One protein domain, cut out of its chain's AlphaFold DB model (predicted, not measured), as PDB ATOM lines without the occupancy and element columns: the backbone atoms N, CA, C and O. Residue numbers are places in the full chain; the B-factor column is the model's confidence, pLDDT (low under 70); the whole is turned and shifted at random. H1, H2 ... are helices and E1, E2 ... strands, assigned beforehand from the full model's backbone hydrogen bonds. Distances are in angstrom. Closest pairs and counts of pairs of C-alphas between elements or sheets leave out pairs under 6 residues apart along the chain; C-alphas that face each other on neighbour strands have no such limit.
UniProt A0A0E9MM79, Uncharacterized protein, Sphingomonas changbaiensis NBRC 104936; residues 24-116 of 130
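AT A GLANCE: This is residues 24 to 116 of the 130 residues of an uncharacterized protein of Sphingomonas changbaiensis NBRC 104936 (UniProt A0A0E9MM79). A strongly twisted sheet of six strands curls round the short helix H1, with the long strands E4 and E5 side by side, while H3 packs over E2 on the opposite face. The printed part has 93 residues, with E1 E2 E3 E4 E5 H1 H2 E6 H3 along it: three named helices, six named strands, class mixed. The sheet is branched, its neighbour pairs antiparallel. The whole is compact, radius of gyration of the C-alphas 13.0 A, spanning 37 by 28 by 21 A.

HOW THE PARTS SIT: E1, residues 24 to 26, and E2, residues 33 to 39, form a hairpin, with N 24 and O 38 2.9 A apart, within hydrogen-bond range. E3, residues 44 to 46, E4, residues 49 to 58, and E5, residues 63 to 71, form a meander, each strand the antiparallel neighbour of the one before; N 44 and O 51 are 2.9 A apart, N 54 and O 66 2.8 A. E2 and E3 lie on one side of E4, E5 on the other side; between the antiparallel neighbours E2 and E4, N 37 and O 55 are within hydrogen-bond range at 2.8 A. H1, residues 83 to 89, is on the sheet; its closest C-alphas to E4 are Ala 88 and Ala 50, 6.0 A. H2, residues 92 to 98, only just touches H1, with 3 pairs of C-alphas within 8 A, the closest Phe 87 and His 95 at 5.9 A; they form a helical hairpin at a shallow tilt of 13 degrees, opposite ways. H2 only grazes the sheet. E6, residues 99 to 101, is antiparallel to E1, with N 25 and O 100 2.9 A apart. H3, residues 107 to 115, is over E2 at a height over the sheet of 7.9 A, its closest C-alphas Pro 107 and Phe 37, 6.1 A. In H1, H2 and H3 every O i to N i+4 pair is within hydrogen-bond range.

IN THESE COORDINATES: E1 begins at C-alpha 24 (-28.244, -3.485, 6.454). E4 measures 27.7 A, E5 25.9 A, E2 16.9 A and H3 11.1 A. H3 ends at C-alpha 115 (-31.965, 5.364, -4.661).

THE WHOLE: The C-alphas of Gly 47 and Ser 116 are farthest apart, 39.4 A. The printed part has no cut; the link from E5 to H1 is long. pLDDT is under 70 at residues 27 to 31, 74 to 81 and 98.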
ATOM      1  N   TRP A  24     -29.227  -4.537   6.308       87.31
ATOM      2  CA  TRP A  24     -28.244  -3.485   6.454       87.31
ATOM      3  C   TRP A  24     -27.828  -2.997   5.087       87.31
ATOM      4  O   TRP A  24     -27.227  -3.736   4.308       87.31
ATOM      5  N   TRP A  25     -28.132  -1.745   4.776       87.12
ATOM      6  CA  TRP A  25     -27.531  -1.113   3.616       87.12
ATOM      7  C   TRP A  25     -26.052  -0.862   3.900       87.12
ATOM      8  O   TRP A  25     -25.716  -0.105   4.811       87.12
ATOM      9  N   VAL A  26     -25.186  -1.483   3.103       83.62
ATOM     10  CA  VAL A  26     -23.749  -1.208   3.082       83.62
ATOM     11  C   VAL A  26     -23.452  -0.389   1.834       83.62
ATOM     12  O   VAL A  26     -23.987  -0.673   0.756       83.62
ATOM     13  N   ALA A  27     -22.618   0.642   1.958       69.19
ATOM     14  CA  ALA A  27     -22.233   1.463   0.815       69.19
ATOM     15  C   ALA A  27     -21.487   0.592  -0.215       69.19
ATOM     16  O   ALA A  27     -20.330   0.232  -0.032       69.19
ATOM     17  N   GLY A  28     -22.201   0.164  -1.256       61.03
ATOM     18  CA  GLY A  28     -21.720  -0.785  -2.250       61.03
ATOM     19  C   GLY A  28     -20.827  -0.133  -3.298       61.03
ATOM     20  O   GLY A  28     -21.236   0.810  -3.964       61.03
ATOM     21  N   ASP A  29     -19.641  -0.711  -3.441       56.94
ATOM     22  CA  ASP A  29     -18.447  -0.251  -4.162       56.94
ATOM     23  C   ASP A  29     -18.371  -0.714  -5.636       56.94
ATOM     24  O   ASP A  29     -17.297  -0.858  -6.206       56.94
ATOM     25  N   SER A  30     -19.501  -1.046  -6.274       53.94
ATOM     26  CA  SER A  30     -19.497  -1.463  -7.685       53.94
ATOM     27  C   SER A  30     -20.193  -0.398  -8.525       53.94
ATOM     28  O   SER A  30     -21.314   0.005  -8.221       53.94
ATOM     29  N   GLY A  31     -19.524   0.101  -9.570       60.34
ATOM     30  CA  GLY A  31     -20.030   1.207 -10.401       60.34
ATOM     31  C   GLY A  31     -21.432   0.974 -10.993       60.34
ATOM     32  O   GLY A  31     -22.131   1.943 -11.314       60.34
ATOM     33  N   ASP A  32     -21.859  -0.290 -11.064       71.06
ATOM     34  CA  ASP A  32     -23.124  -0.732 -11.652       71.06
ATOM     35  C   ASP A  32     -24.249  -0.976 -10.621       71.06
ATOM     36  O   ASP A  32     -25.437  -0.897 -10.973       71.06
ATOM     37  N   ASP A  33     -23.919  -1.219  -9.345       78.88
ATOM     38  CA  ASP A  33     -24.911  -1.413  -8.284       78.88
ATOM     39  C   ASP A  33     -25.444  -0.053  -7.788       78.88
ATOM     40  O   ASP A  33     -24.701   0.876  -7.477       78.88
ATOM     41  N   ALA A  34     -26.766   0.082  -7.685       79.12
ATOM     42  CA  ALA A  34     -27.401   1.213  -7.012       79.12
ATOM     43  C   ALA A  34     -27.364   1.066  -5.487       79.12
ATOM     44  O   ALA A  34     -27.300   2.069  -4.779       79.12
ATOM     45  N   ALA A  35     -27.451  -0.168  -4.984       83.75
ATOM     46  CA  ALA A  35     -27.423  -0.459  -3.559       83.75
ATOM     47  C   ALA A  35     -27.045  -1.916  -3.274       83.75
ATOM     48  O   ALA A  35     -27.409  -2.827  -4.024       83.75
ATOM     49  N   VAL A  36     -26.377  -2.130  -2.141       87.69
ATOM     50  CA  VAL A  36     -26.056  -3.454  -1.609       87.69
ATOM     51  C   VAL A  36     -26.617  -3.553  -0.196       87.69
ATOM     52  O   VAL A  36     -26.380  -2.683   0.637       87.69
ATOM     53  N   PHE A  37     -27.377  -4.609   0.063       89.50
ATOM     54  CA  PHE A  37     -27.985  -4.887   1.359       89.50
ATOM     55  C   PHE A  37     -27.462  -6.211   1.880       89.50
ATOM     56  O   PHE A  37     -27.402  -7.182   1.132       89.50
ATOM     57  N   VAL A  38     -27.098  -6.257   3.148       90.19
ATOM     58  CA  VAL A  38     -26.588  -7.446   3.817       90.19
ATOM     59  C   VAL A  38     -27.628  -7.926   4.817       90.19
ATOM     60  O   VAL A  38     -28.260  -7.120   5.495       90.19
ATOM     61  N   ASP A  39     -27.824  -9.238   4.875       89.50
ATOM     62  CA  ASP A  39     -28.682  -9.878   5.865       89.50
ATOM     63  C   ASP A  39     -27.865 -10.140   7.137       89.50
ATOM     64  O   ASP A  39     -27.049 -11.070   7.177       89.50
ATOM     65  N   GLY A  40     -28.063  -9.303   8.159       84.38
ATOM     66  CA  GLY A  40     -27.328  -9.392   9.424       84.38
ATOM     67  C   GLY A  40     -27.522 -10.731  10.143       84.38
ATOM     68  O   GLY A  40     -26.572 -11.267  10.713       84.38
ATOM     69  N   ASP A  41     -28.702 -11.343  10.019       86.19
ATOM     70  CA  ASP A  41     -29.044 -12.613  10.675       86.19
ATOM     71  C   ASP A  41     -28.305 -13.817  10.062       86.19
ATOM     72  O   ASP A  41     -28.261 -14.924  10.622       86.19
ATOM     73  N   THR A  42     -27.698 -13.616   8.890       89.38
ATOM     74  CA  THR A  42     -26.957 -14.650   8.161       89.38
ATOM     75  C   THR A  42     -25.453 -14.582   8.359       89.38
ATOM     76  O   THR A  42     -24.748 -15.432   7.811       89.38
ATOM     77  N   VAL A  43     -24.944 -13.633   9.152       89.56
ATOM     78  CA  VAL A  43     -23.516 -13.575   9.471       89.56
ATOM     79  C   VAL A  43     -23.132 -14.823  10.271       89.56
ATOM     80  O   VAL A  43     -23.670 -15.106  11.344       89.56
ATOM     81  N   ARG A  44     -22.195 -15.608   9.739       91.19
ATOM     82  CA  ARG A  44     -21.648 -16.805  10.396       91.19
ATOM     83  C   ARG A  44     -20.139 -16.711  10.466       91.19
ATOM     84  O   ARG A  44     -19.498 -16.398   9.469       91.19
ATOM     85  N   HIS A  45     -19.584 -17.071  11.620       90.44
ATOM     86  CA  HIS A  45     -18.145 -17.160  11.836       90.44
ATOM     87  C   HIS A  45     -17.717 -18.609  12.061       90.44
ATOM     88  O   HIS A  45     -18.322 -19.341  12.844       90.44
ATOM     89  N   ALA A  46     -16.636 -19.002  11.396       90.94
ATOM     90  CA  ALA A  46     -15.945 -20.270  11.570       90.94
ATOM     91  C   ALA A  46     -14.441 -19.991  11.708       90.94
ATOM     92  O   ALA A  46     -13.698 -19.915  10.726       90.94
ATOM     93  N   GLY A  47     -13.989 -19.782  12.948       89.19
ATOM     94  CA  GLY A  47     -12.625 -19.330  13.225       89.19
ATOM     95  C   GLY A  47     -12.359 -17.957  12.603       89.19
ATOM     96  O   GLY A  47     -13.078 -17.003  12.874       89.19
ATOM     97  N   MET A  48     -11.336 -17.868  11.746       88.56
ATOM     98  CA  MET A  48     -10.996 -16.635  11.020       88.56
ATOM     99  C   MET A  48     -11.818 -16.439   9.740       88.56
ATOM    100  O   MET A  48     -11.562 -15.491   9.010       88.56
ATOM    101  N   THR A  49     -12.749 -17.333   9.415       90.12
ATOM    102  CA  THR A  49     -13.593 -17.223   8.221       90.12
ATOM    103  C   THR A  49     -14.969 -16.692   8.603       90.12
ATOM    104  O   THR A  49     -15.527 -17.114   9.615       90.12
ATOM    105  N   ALA A  50     -15.521 -15.799   7.786       91.31
ATOM    106  CA  ALA A  50     -16.887 -15.313   7.902       91.31
ATOM    107  C   ALA A  50     -17.655 -15.516   6.593       91.31
ATOM    108  O   ALA A  50     -17.063 -15.532   5.510       91.31
ATOM    109  N   SER A  51     -18.972 -15.663   6.697       90.25
ATOM    110  CA  SER A  51     -19.881 -15.675   5.554       90.25
ATOM    111  C   SER A  51     -21.142 -14.875   5.837       90.25
ATOM    112  O   SER A  51     -21.619 -14.885   6.971       90.25
ATOM    113  N   VAL A  52     -21.707 -14.243   4.811       90.88
ATOM    114  CA  VAL A  52     -22.969 -13.499   4.910       90.88
ATOM    115  C   VAL A  52     -23.712 -13.478   3.577       90.88
ATOM    116  O   VAL A  52     -23.092 -13.507   2.509       90.88
ATOM    117  N   ASN A  53     -25.040 -13.406   3.619       90.75
ATOM    118  CA  ASN A  53     -25.856 -13.187   2.432       90.75
ATOM    119  C   ASN A  53     -26.006 -11.694   2.136       90.75
ATOM    120  O   ASN A  53     -26.240 -10.881   3.027       90.75
ATOM    121  N   ALA A  54     -25.922 -11.349   0.855       88.69
ATOM    122  CA  ALA A  54     -26.136 -10.003   0.363       88.69
ATOM    123  C   ALA A  54     -27.092  -9.995  -0.833       88.69
ATOM    124  O   ALA A  54     -27.097 -10.892  -1.680       88.69
ATOM    125  N   VAL A  55     -27.884  -8.934  -0.920       88.69
ATOM    126  CA  VAL A  55     -28.736  -8.588  -2.050       88.69
ATOM    127  C   VAL A  55     -28.142  -7.364  -2.729       88.69
ATOM    128  O   VAL A  55     -27.979  -6.314  -2.111       88.69
ATOM    129  N   ARG A  56     -27.839  -7.490  -4.017       87.75
ATOM    130  CA  ARG A  56     -27.343  -6.401  -4.861       87.75
ATOM    131  C   ARG A  56     -28.446  -5.953  -5.794       87.75
ATOM    132  O   ARG A  56     -29.139  -6.782  -6.394       87.75
ATOM    133  N   ILE A  57     -28.618  -4.646  -5.900       86.12
ATOM    134  CA  ILE A  57     -29.634  -4.031  -6.740       86.12
ATOM    135  C   ILE A  57     -28.929  -3.094  -7.704       86.12
ATOM    136  O   ILE A  57     -28.390  -2.075  -7.282       86.12
ATOM    137  N   ALA A  58     -28.963  -3.432  -8.988       86.06
ATOM    138  CA  ALA A  58     -28.421  -2.607 -10.058       86.06
ATOM    139  C   ALA A  58     -29.291  -1.361 -10.303       86.06
ATOM    140  O   ALA A  58     -30.463  -1.305  -9.913       86.06
ATOM    141  N   ARG A  59     -28.736  -0.349 -10.980       82.38
ATOM    142  CA  ARG A  59     -29.453   0.906 -11.306       82.38
ATOM    143  C   ARG A  59     -30.694   0.709 -12.179       82.38
ATOM    144  O   ARG A  59     -31.626   1.507 -12.104       82.38
ATOM    145  N   ASP A  60     -30.727  -0.356 -12.972       83.50
ATOM    146  CA  ASP A  60     -31.886  -0.768 -13.772       83.50
ATOM    147  C   ASP A  60     -32.953  -1.531 -12.955       83.50
ATOM    148  O   ASP A  60     -34.002  -1.889 -13.487       83.50
ATOM    149  N   GLY A  61     -32.698  -1.788 -11.667       79.50
ATOM    150  CA  GLY A  61     -33.564  -2.537 -10.759       79.50
ATOM    151  C   GLY A  61     -33.478  -4.051 -10.863       79.50
ATOM    152  O   GLY A  61     -34.288  -4.745 -10.229       79.50
ATOM    153  N   THR A  62     -32.519  -4.570 -11.628       86.19
ATOM    154  CA  THR A  62     -32.128  -5.975 -11.583       86.19
ATOM    155  C   THR A  62     -31.632  -6.304 -10.178       86.19
ATOM    156  O   THR A  62     -30.868  -5.555  -9.573       86.19
ATOM    157  N   VAL A  63     -32.115  -7.420  -9.633       87.00
ATOM    158  CA  VAL A  63     -31.772  -7.873  -8.281       87.00
ATOM    159  C   VAL A  63     -31.039  -9.194  -8.381       87.00
ATOM    160  O   VAL A  63     -31.508 -10.106  -9.062       87.00
ATOM    161  N   SER A  64     -29.922  -9.296  -7.674       86.00
ATOM    162  CA  SER A  64     -29.171 -10.534  -7.501       86.00
ATOM    163  C   SER A  64     -28.911 -10.792  -6.020       86.00
ATOM    164  O   SER A  64     -28.813  -9.864  -5.217       86.00
ATOM    165  N   THR A  65     -28.829 -12.066  -5.653       87.81
ATOM    166  CA  THR A  65     -28.494 -12.507  -4.298       87.81
ATOM    167  C   THR A  65     -27.204 -13.301  -4.374       87.81
ATOM    168  O   THR A  65     -27.059 -14.158  -5.245       87.81
ATOM    169  N   ALA A  66     -26.269 -13.013  -3.479       85.38
ATOM    170  CA  ALA A  66     -24.982 -13.684  -3.410       85.38
ATOM    171  C   ALA A  66     -24.592 -13.927  -1.954       85.38
ATOM    172  O   ALA A  66     -24.867 -13.102  -1.084       85.38
ATOM    173  N   THR A  67     -23.907 -15.037  -1.700       89.38
ATOM    174  CA  THR A  67     -23.236 -15.277  -0.422       89.38
ATOM    175  C   THR A  67     -21.786 -14.841  -0.565       89.38
ATOM    176  O   THR A  67     -21.079 -15.309  -1.460       89.38
ATOM    177  N   TRP A  68     -21.337 -13.940   0.303       88.75
ATOM    178  CA  TRP A  68     -19.920 -13.653   0.465       88.75
ATOM    179  C   TRP A  68     -19.342 -14.598   1.513       88.75
ATOM    180  O   TRP A  68     -19.951 -14.787   2.563       88.75
ATOM    181  N   THR A  69     -18.164 -15.154   1.243       89.00
ATOM    182  CA  THR A  69     -17.397 -15.955   2.200       89.00
ATOM    183  C   THR A  69     -15.929 -15.578   2.077       89.00
ATOM    184  O   THR A  69     -15.385 -15.580   0.974       89.00
ATOM    185  N   GLY A  70     -15.268 -15.282   3.193       87.69
ATOM    186  CA  GLY A  70     -13.874 -14.850   3.184       87.69
ATOM    187  C   GLY A  70     -13.204 -14.921   4.550       87.69
ATOM    188  O   GLY A  70     -13.830 -15.242   5.559       87.69
ATOM    189  N   ARG A  71     -11.895 -14.653   4.582       87.31
ATOM    190  CA  ARG A  71     -11.090 -14.686   5.809       87.31
ATOM    191  C   ARG A  71     -10.984 -13.290   6.422       87.31
ATOM    192  O   ARG A  71     -10.433 -12.382   5.807       87.31
ATOM    193  N   CYS A  72     -11.426 -13.144   7.662       85.25
ATOM    194  CA  CYS A  72     -11.248 -11.938   8.455       85.25
ATOM    195  C   CYS A  72      -9.775 -11.755   8.842       85.25
ATOM    196  O   CYS A  72      -9.071 -12.711   9.168       85.25
ATOM    197  N   GLY A  73      -9.283 -10.518   8.769       73.31
ATOM    198  CA  GLY A  73      -7.893 -10.174   9.091       73.31
ATOM    199  C   GLY A  73      -6.877 -10.367   7.957       73.31
ATOM    200  O   GLY A  73      -5.728  -9.958   8.114       73.31
ATOM    201  N   ALA A  74      -7.271 -10.917   6.802       61.66
ATOM    202  CA  ALA A  74      -6.457 -10.843   5.591       61.66
ATOM    203  C   ALA A  74      -6.624  -9.449   4.963       61.66
ATOM    204  O   ALA A  74      -7.522  -9.222   4.163       61.66
ATOM    205  N   ARG A  75      -5.786  -8.484   5.363       54.53
ATOM    206  CA  ARG A  75      -5.621  -7.234   4.606       54.53
ATOM    207  C   ARG A  75      -4.623  -7.501   3.485       54.53
ATOM    208  O   ARG A  75      -3.426  -7.304   3.691       54.53
ATOM    209  N   SER A  76      -5.070  -7.978   2.325       47.59
ATOM    210  CA  SER A  76      -4.224  -7.814   1.143       47.59
ATOM    211  C   SER A  76      -4.213  -6.323   0.787       47.59
ATOM    212  O   SER A  76      -5.278  -5.709   0.758       47.59
ATOM    213  N   PRO A  77      -3.057  -5.703   0.508       44.59
ATOM    214  CA  PRO A  77      -2.986  -4.301   0.086       44.59
ATOM    215  C   PRO A  77      -3.652  -4.035  -1.278       44.59
ATOM    216  O   PRO A  77      -3.789  -2.881  -1.669       44.59
ATOM    217  N   THR A  78      -4.063  -5.087  -1.992       49.50
ATOM    218  CA  THR A  78      -4.840  -5.032  -3.241       49.50
ATOM    219  C   THR A  78      -6.288  -5.493  -3.075       49.50
ATOM    220  O   THR A  78      -7.041  -5.437  -4.043       49.50
ATOM    221  N   ASP A  79      -6.677  -5.977  -1.892       47.66
ATOM    222  CA  ASP A  79      -8.068  -6.327  -1.625       47.66
ATOM    223  C   ASP A  79      -8.771  -5.037  -1.235       47.66
ATOM    224  O   ASP A  79      -8.731  -4.597  -0.085       47.66
ATOM    225  N   GLU A  80      -9.403  -4.408  -2.216       48.50
ATOM    226  CA  GLU A  80     -10.515  -3.508  -1.960       48.50
ATOM    227  C   GLU A  80     -11.522  -4.319  -1.127       48.50
ATOM    228  O   GLU A  80     -12.218  -5.206  -1.633       48.50
ATOM    229  N   ILE A  81     -11.478  -4.159   0.203       57.28
ATOM    230  CA  ILE A  81     -12.347  -4.911   1.106       57.28
ATOM    231  C   ILE A  81     -13.747  -4.386   0.826       57.28
ATOM    232  O   ILE A  81     -14.138  -3.360   1.383       57.28
ATOM    233  N   SER A  82     -14.472  -5.079  -0.057       75.44
ATOM    234  CA  SER A  82     -15.847  -4.729  -0.406       75.44
ATOM    235  C   SER A  82     -16.640  -4.475   0.875       75.44
ATOM    236  O   SER A  82     -16.433  -5.173   1.870       75.44
ATOM    237  N   ALA A  83     -17.561  -3.513   0.879       78.06
ATOM    238  CA  ALA A  83     -18.318  -3.176   2.088       78.06
ATOM    239  C   ALA A  83     -19.031  -4.391   2.726       78.06
ATOM    240  O   ALA A  83     -19.203  -4.450   3.939       78.06
ATOM    241  N   VAL A  84     -19.352  -5.420   1.930       83.50
ATOM    242  CA  VAL A  84     -19.872  -6.711   2.416       83.50
ATOM    243  C   VAL A  84     -18.844  -7.477   3.260       83.50
ATOM    244  O   VAL A  84     -19.202  -8.054   4.279       83.50
ATOM    245  N   ALA A  85     -17.571  -7.471   2.866       83.56
ATOM    246  CA  ALA A  85     -16.486  -8.085   3.628       83.56
ATOM    247  C   ALA A  85     -16.179  -7.311   4.921       83.56
ATOM    248  O   ALA A  85     -15.925  -7.931   5.953       83.56
ATOM    249  N   GLN A  86     -16.241  -5.973   4.884       82.44
ATOM    250  CA  GLN A  86     -16.097  -5.140   6.087       82.44
ATOM    251  C   GLN A  86     -17.223  -5.426   7.078       82.44
ATOM    252  O   GLN A  86     -16.950  -5.678   8.246       82.44
ATOM    253  N   PHE A  87     -18.464  -5.499   6.590       86.62
ATOM    254  CA  PHE A  87     -19.611  -5.887   7.400       86.62
ATOM    255  C   PHE A  87     -19.433  -7.303   7.968       86.62
ATOM    256  O   PHE A  87     -19.429  -7.489   9.175       86.62
ATOM    257  N   ALA A  88     -19.183  -8.313   7.135       89.06
ATOM    258  CA  ALA A  88     -19.078  -9.701   7.594       89.06
ATOM    259  C   ALA A  88     -17.964  -9.945   8.630       89.06
ATOM    260  O   ALA A  88     -18.072 -10.863   9.438       89.06
ATOM    261  N   CYS A  89     -16.884  -9.162   8.594       88.50
ATOM    262  CA  CYS A  89     -15.761  -9.283   9.524       88.50
ATOM    263  C   CYS A  89     -15.752  -8.244  10.651       88.50
ATOM    264  O   CYS A  89     -14.894  -8.330  11.532       88.50
ATOM    265  N   GLY A  90     -16.652  -7.264  10.599       85.25
ATOM    266  CA  GLY A  90     -16.783  -6.203  11.586       85.25
ATOM    267  C   GLY A  90     -17.504  -6.666  12.846       85.25
ATOM    268  O   GLY A  90     -18.215  -7.670  12.864       85.25
ATOM    269  N   THR A  91     -17.311  -5.910  13.917       83.19
ATOM    270  CA  THR A  91     -18.118  -5.998  15.133       83.19
ATOM    271  C   THR A  91     -19.478  -5.330  14.928       83.19
ATOM    272  O   THR A  91     -19.657  -4.535  14.010       83.19
ATOM    273  N   GLU A  92     -20.427  -5.572  15.831       78.94
ATOM    274  CA  GLU A  92     -21.724  -4.875  15.818       78.94
ATOM    275  C   GLU A  92     -21.562  -3.342  15.887       78.94
ATOM    276  O   GLU A  92     -22.297  -2.594  15.244       78.94
ATOM    277  N   ALA A  93     -20.535  -2.859  16.597       76.62
ATOM    278  CA  ALA A  93     -20.187  -1.441  16.614       76.62
ATOM    279  C   ALA A  93     -19.705  -0.941  15.241       76.62
ATOM    280  O   ALA A  93     -20.063   0.168  14.843       76.62
ATOM    281  N   ASP A  94     -18.944  -1.753  14.500       79.00
ATOM    282  CA  ASP A  94     -18.520  -1.426  13.134       79.00
ATOM    283  C   ASP A  94     -19.718  -1.412  12.176       79.00
ATOM    284  O   ASP A  94     -19.830  -0.515  11.341       79.00
ATOM    285  N   HIS A  95     -20.659  -2.351  12.332       80.56
ATOM    286  CA  HIS A  95     -21.894  -2.397  11.540       80.56
ATOM    287  C   HIS A  95     -22.700  -1.114  11.708       80.56
ATOM    288  O   HIS A  95     -23.048  -0.478  10.718       80.56
ATOM    289  N   MET A  96     -22.913  -0.680  12.952       76.12
ATOM    290  CA  MET A  96     -23.637   0.557  13.270       76.12
ATOM    291  C   MET A  96     -22.953   1.823  12.734       76.12
ATOM    292  O   MET A  96     -23.612   2.845  12.549       76.12
ATOM    293  N   GLN A  97     -21.640   1.783  12.493       74.25
ATOM    294  CA  GLN A  97     -20.888   2.907  11.927       74.25
ATOM    295  C   GLN A  97     -20.863   2.910  10.395       74.25
ATOM    296  O   GLN A  97     -20.762   3.978   9.792       74.25
ATOM    297  N   GLN A  98     -20.916   1.737   9.764       69.06
ATOM    298  CA  GLN A  98     -20.667   1.566   8.327       69.06
ATOM    299  C   GLN A  98     -21.928   1.256   7.519       69.06
ATOM    300  O   GLN A  98     -21.907   1.343   6.289       69.06
ATOM    301  N   ALA A  99     -23.012   0.882   8.189       74.25
ATOM    302  CA  ALA A  99     -24.231   0.430   7.553       74.25
ATOM    303  C   ALA A  99     -25.470   1.051   8.203       74.25
ATOM    304  O   ALA A  99     -25.499   1.352   9.395       74.25
ATOM    305  N   ALA A 100     -26.517   1.235   7.401       78.75
ATOM    306  CA  ALA A 100     -27.812   1.685   7.895       78.75
ATOM    307  C   ALA A 100     -28.773   0.497   7.963       78.75
ATOM    308  O   ALA A 100     -29.074  -0.112   6.933       78.75
ATOM    309  N   MET A 101     -29.276   0.189   9.160       74.56
ATOM    310  CA  MET A 101     -30.417  -0.712   9.313       74.56
ATOM    311  C   MET A 101     -31.660  -0.084   8.683       74.56
ATOM    312  O   MET A 101     -31.957   1.091   8.914       74.56
ATOM    313  N   LEU A 102     -32.418  -0.875   7.929       73.88
ATOM    314  CA  LEU A 102     -33.683  -0.450   7.332       73.88
ATOM    315  C   LEU A 102     -34.834  -1.305   7.875       73.88
ATOM    316  O   LEU A 102     -35.300  -2.222   7.195       73.88
ATOM    317  N   PRO A 103     -35.300  -1.019   9.105       72.75
ATOM    318  CA  PRO A 103     -36.306  -1.841   9.756       72.75
ATOM    319  C   PRO A 103     -37.620  -1.805   8.976       72.75
ATOM    320  O   PRO A 103     -38.132  -0.741   8.620       72.75
ATOM    321  N   GLY A 104     -38.180  -2.986   8.718       75.75
ATOM    322  CA  GLY A 104     -39.485  -3.126   8.072       75.75
ATOM    323  C   GLY A 104     -39.507  -2.872   6.563       75.75
ATOM    324  O   GLY A 104     -40.590  -2.910   5.983       75.75
ATOM    325  N   LEU A 105     -38.357  -2.642   5.918       79.69
ATOM    326  CA  LEU A 105     -38.256  -2.545   4.461       79.69
ATOM    327  C   LEU A 105     -37.476  -3.727   3.896       79.69
ATOM    328  O   LEU A 105     -36.386  -4.064   4.354       79.69
ATOM    329  N   THR A 106     -37.993  -4.321   2.827       84.88
ATOM    330  CA  THR A 106     -37.192  -5.236   2.011       84.88
ATOM    331  C   THR A 106     -36.103  -4.459   1.255       84.88
ATOM    332  O   THR A 106     -36.300  -3.282   0.931       84.88
ATOM    333  N   PRO A 107     -34.993  -5.104   0.842       84.50
ATOM    334  CA  PRO A 107     -33.943  -4.471   0.036       84.50
ATOM    335  C   PRO A 107     -34.478  -3.739  -1.201       84.50
ATOM    336  O   PRO A 107     -34.021  -2.658  -1.564       84.50
ATOM    337  N   ARG A 108     -35.501  -4.308  -1.851       82.44
ATOM    338  CA  ARG A 108     -36.125  -3.712  -3.037       82.44
ATOM    339  C   ARG A 108     -36.914  -2.447  -2.704       82.44
ATOM    340  O   ARG A 108     -36.871  -1.498  -3.484       82.44
ATOM    341  N   GLU A 109     -37.658  -2.442  -1.604       84.62
ATOM    342  CA  GLU A 109     -38.420  -1.270  -1.154       84.62
ATOM    343  C   GLU A 109     -37.478  -0.158  -0.708       84.62
ATOM    344  O   GLU A 109     -37.610   0.972  -1.176       84.62
ATOM    345  N   ALA A 110     -36.468  -0.506   0.088       83.31
ATOM    346  CA  ALA A 110     -35.377   0.377   0.469       83.31
ATOM    347  C   ALA A 110     -34.703   1.016  -0.752       83.31
ATOM    348  O   ALA A 110     -34.567   2.236  -0.825       83.31
ATOM    349  N   ALA A 111     -34.342   0.217  -1.762       82.69
ATOM    350  CA  ALA A 111     -33.660   0.745  -2.936       82.69
ATOM    351  C   ALA A 111     -34.521   1.680  -3.789       82.69
ATOM    352  O   ALA A 111     -34.020   2.646  -4.366       82.69
ATOM    353  N   ARG A 112     -35.827   1.420  -3.852       82.19
ATOM    354  CA  ARG A 112     -36.782   2.316  -4.513       82.19
ATOM    355  C   ARG A 112     -36.929   3.628  -3.756       82.19
ATOM    356  O   ARG A 112     -36.899   4.680  -4.386       82.19
ATOM    357  N   ALA A 113     -37.081   3.554  -2.436       82.19
ATOM    358  CA  ALA A 113     -37.300   4.713  -1.583       82.19
ATOM    359  C   ALA A 113     -36.071   5.632  -1.512       82.19
ATOM    360  O   ALA A 113     -36.225   6.848  -1.534       82.19
ATOM    361  N   ILE A 114     -34.864   5.058  -1.459       77.44
ATOM    362  CA  ILE A 114     -33.620   5.802  -1.201       77.44
ATOM    363  C   ILE A 114     -32.879   6.147  -2.502       77.44
ATOM    364  O   ILE A 114     -32.401   7.267  -2.659       77.44
ATOM    365  N   PHE A 115     -32.812   5.221  -3.465       80.31
ATOM    366  CA  PHE A 115     -31.965   5.364  -4.661       80.31
ATOM    367  C   PHE A 115     -32.754   5.568  -5.960       80.31
ATOM    368  O   PHE A 115     -32.172   5.558  -7.043       80.31
ATOM    369  N   SER A 116     -34.078   5.764  -5.882       81.81
ATOM    370  CA  SER A 116     -34.955   5.971  -7.049       81.81
ATOM    371  C   SER A 116     -34.851   4.865  -8.116       81.81
ATOM    372  O   SER A 116     -35.067   5.106  -9.308       81.81
TER     373      SER A 116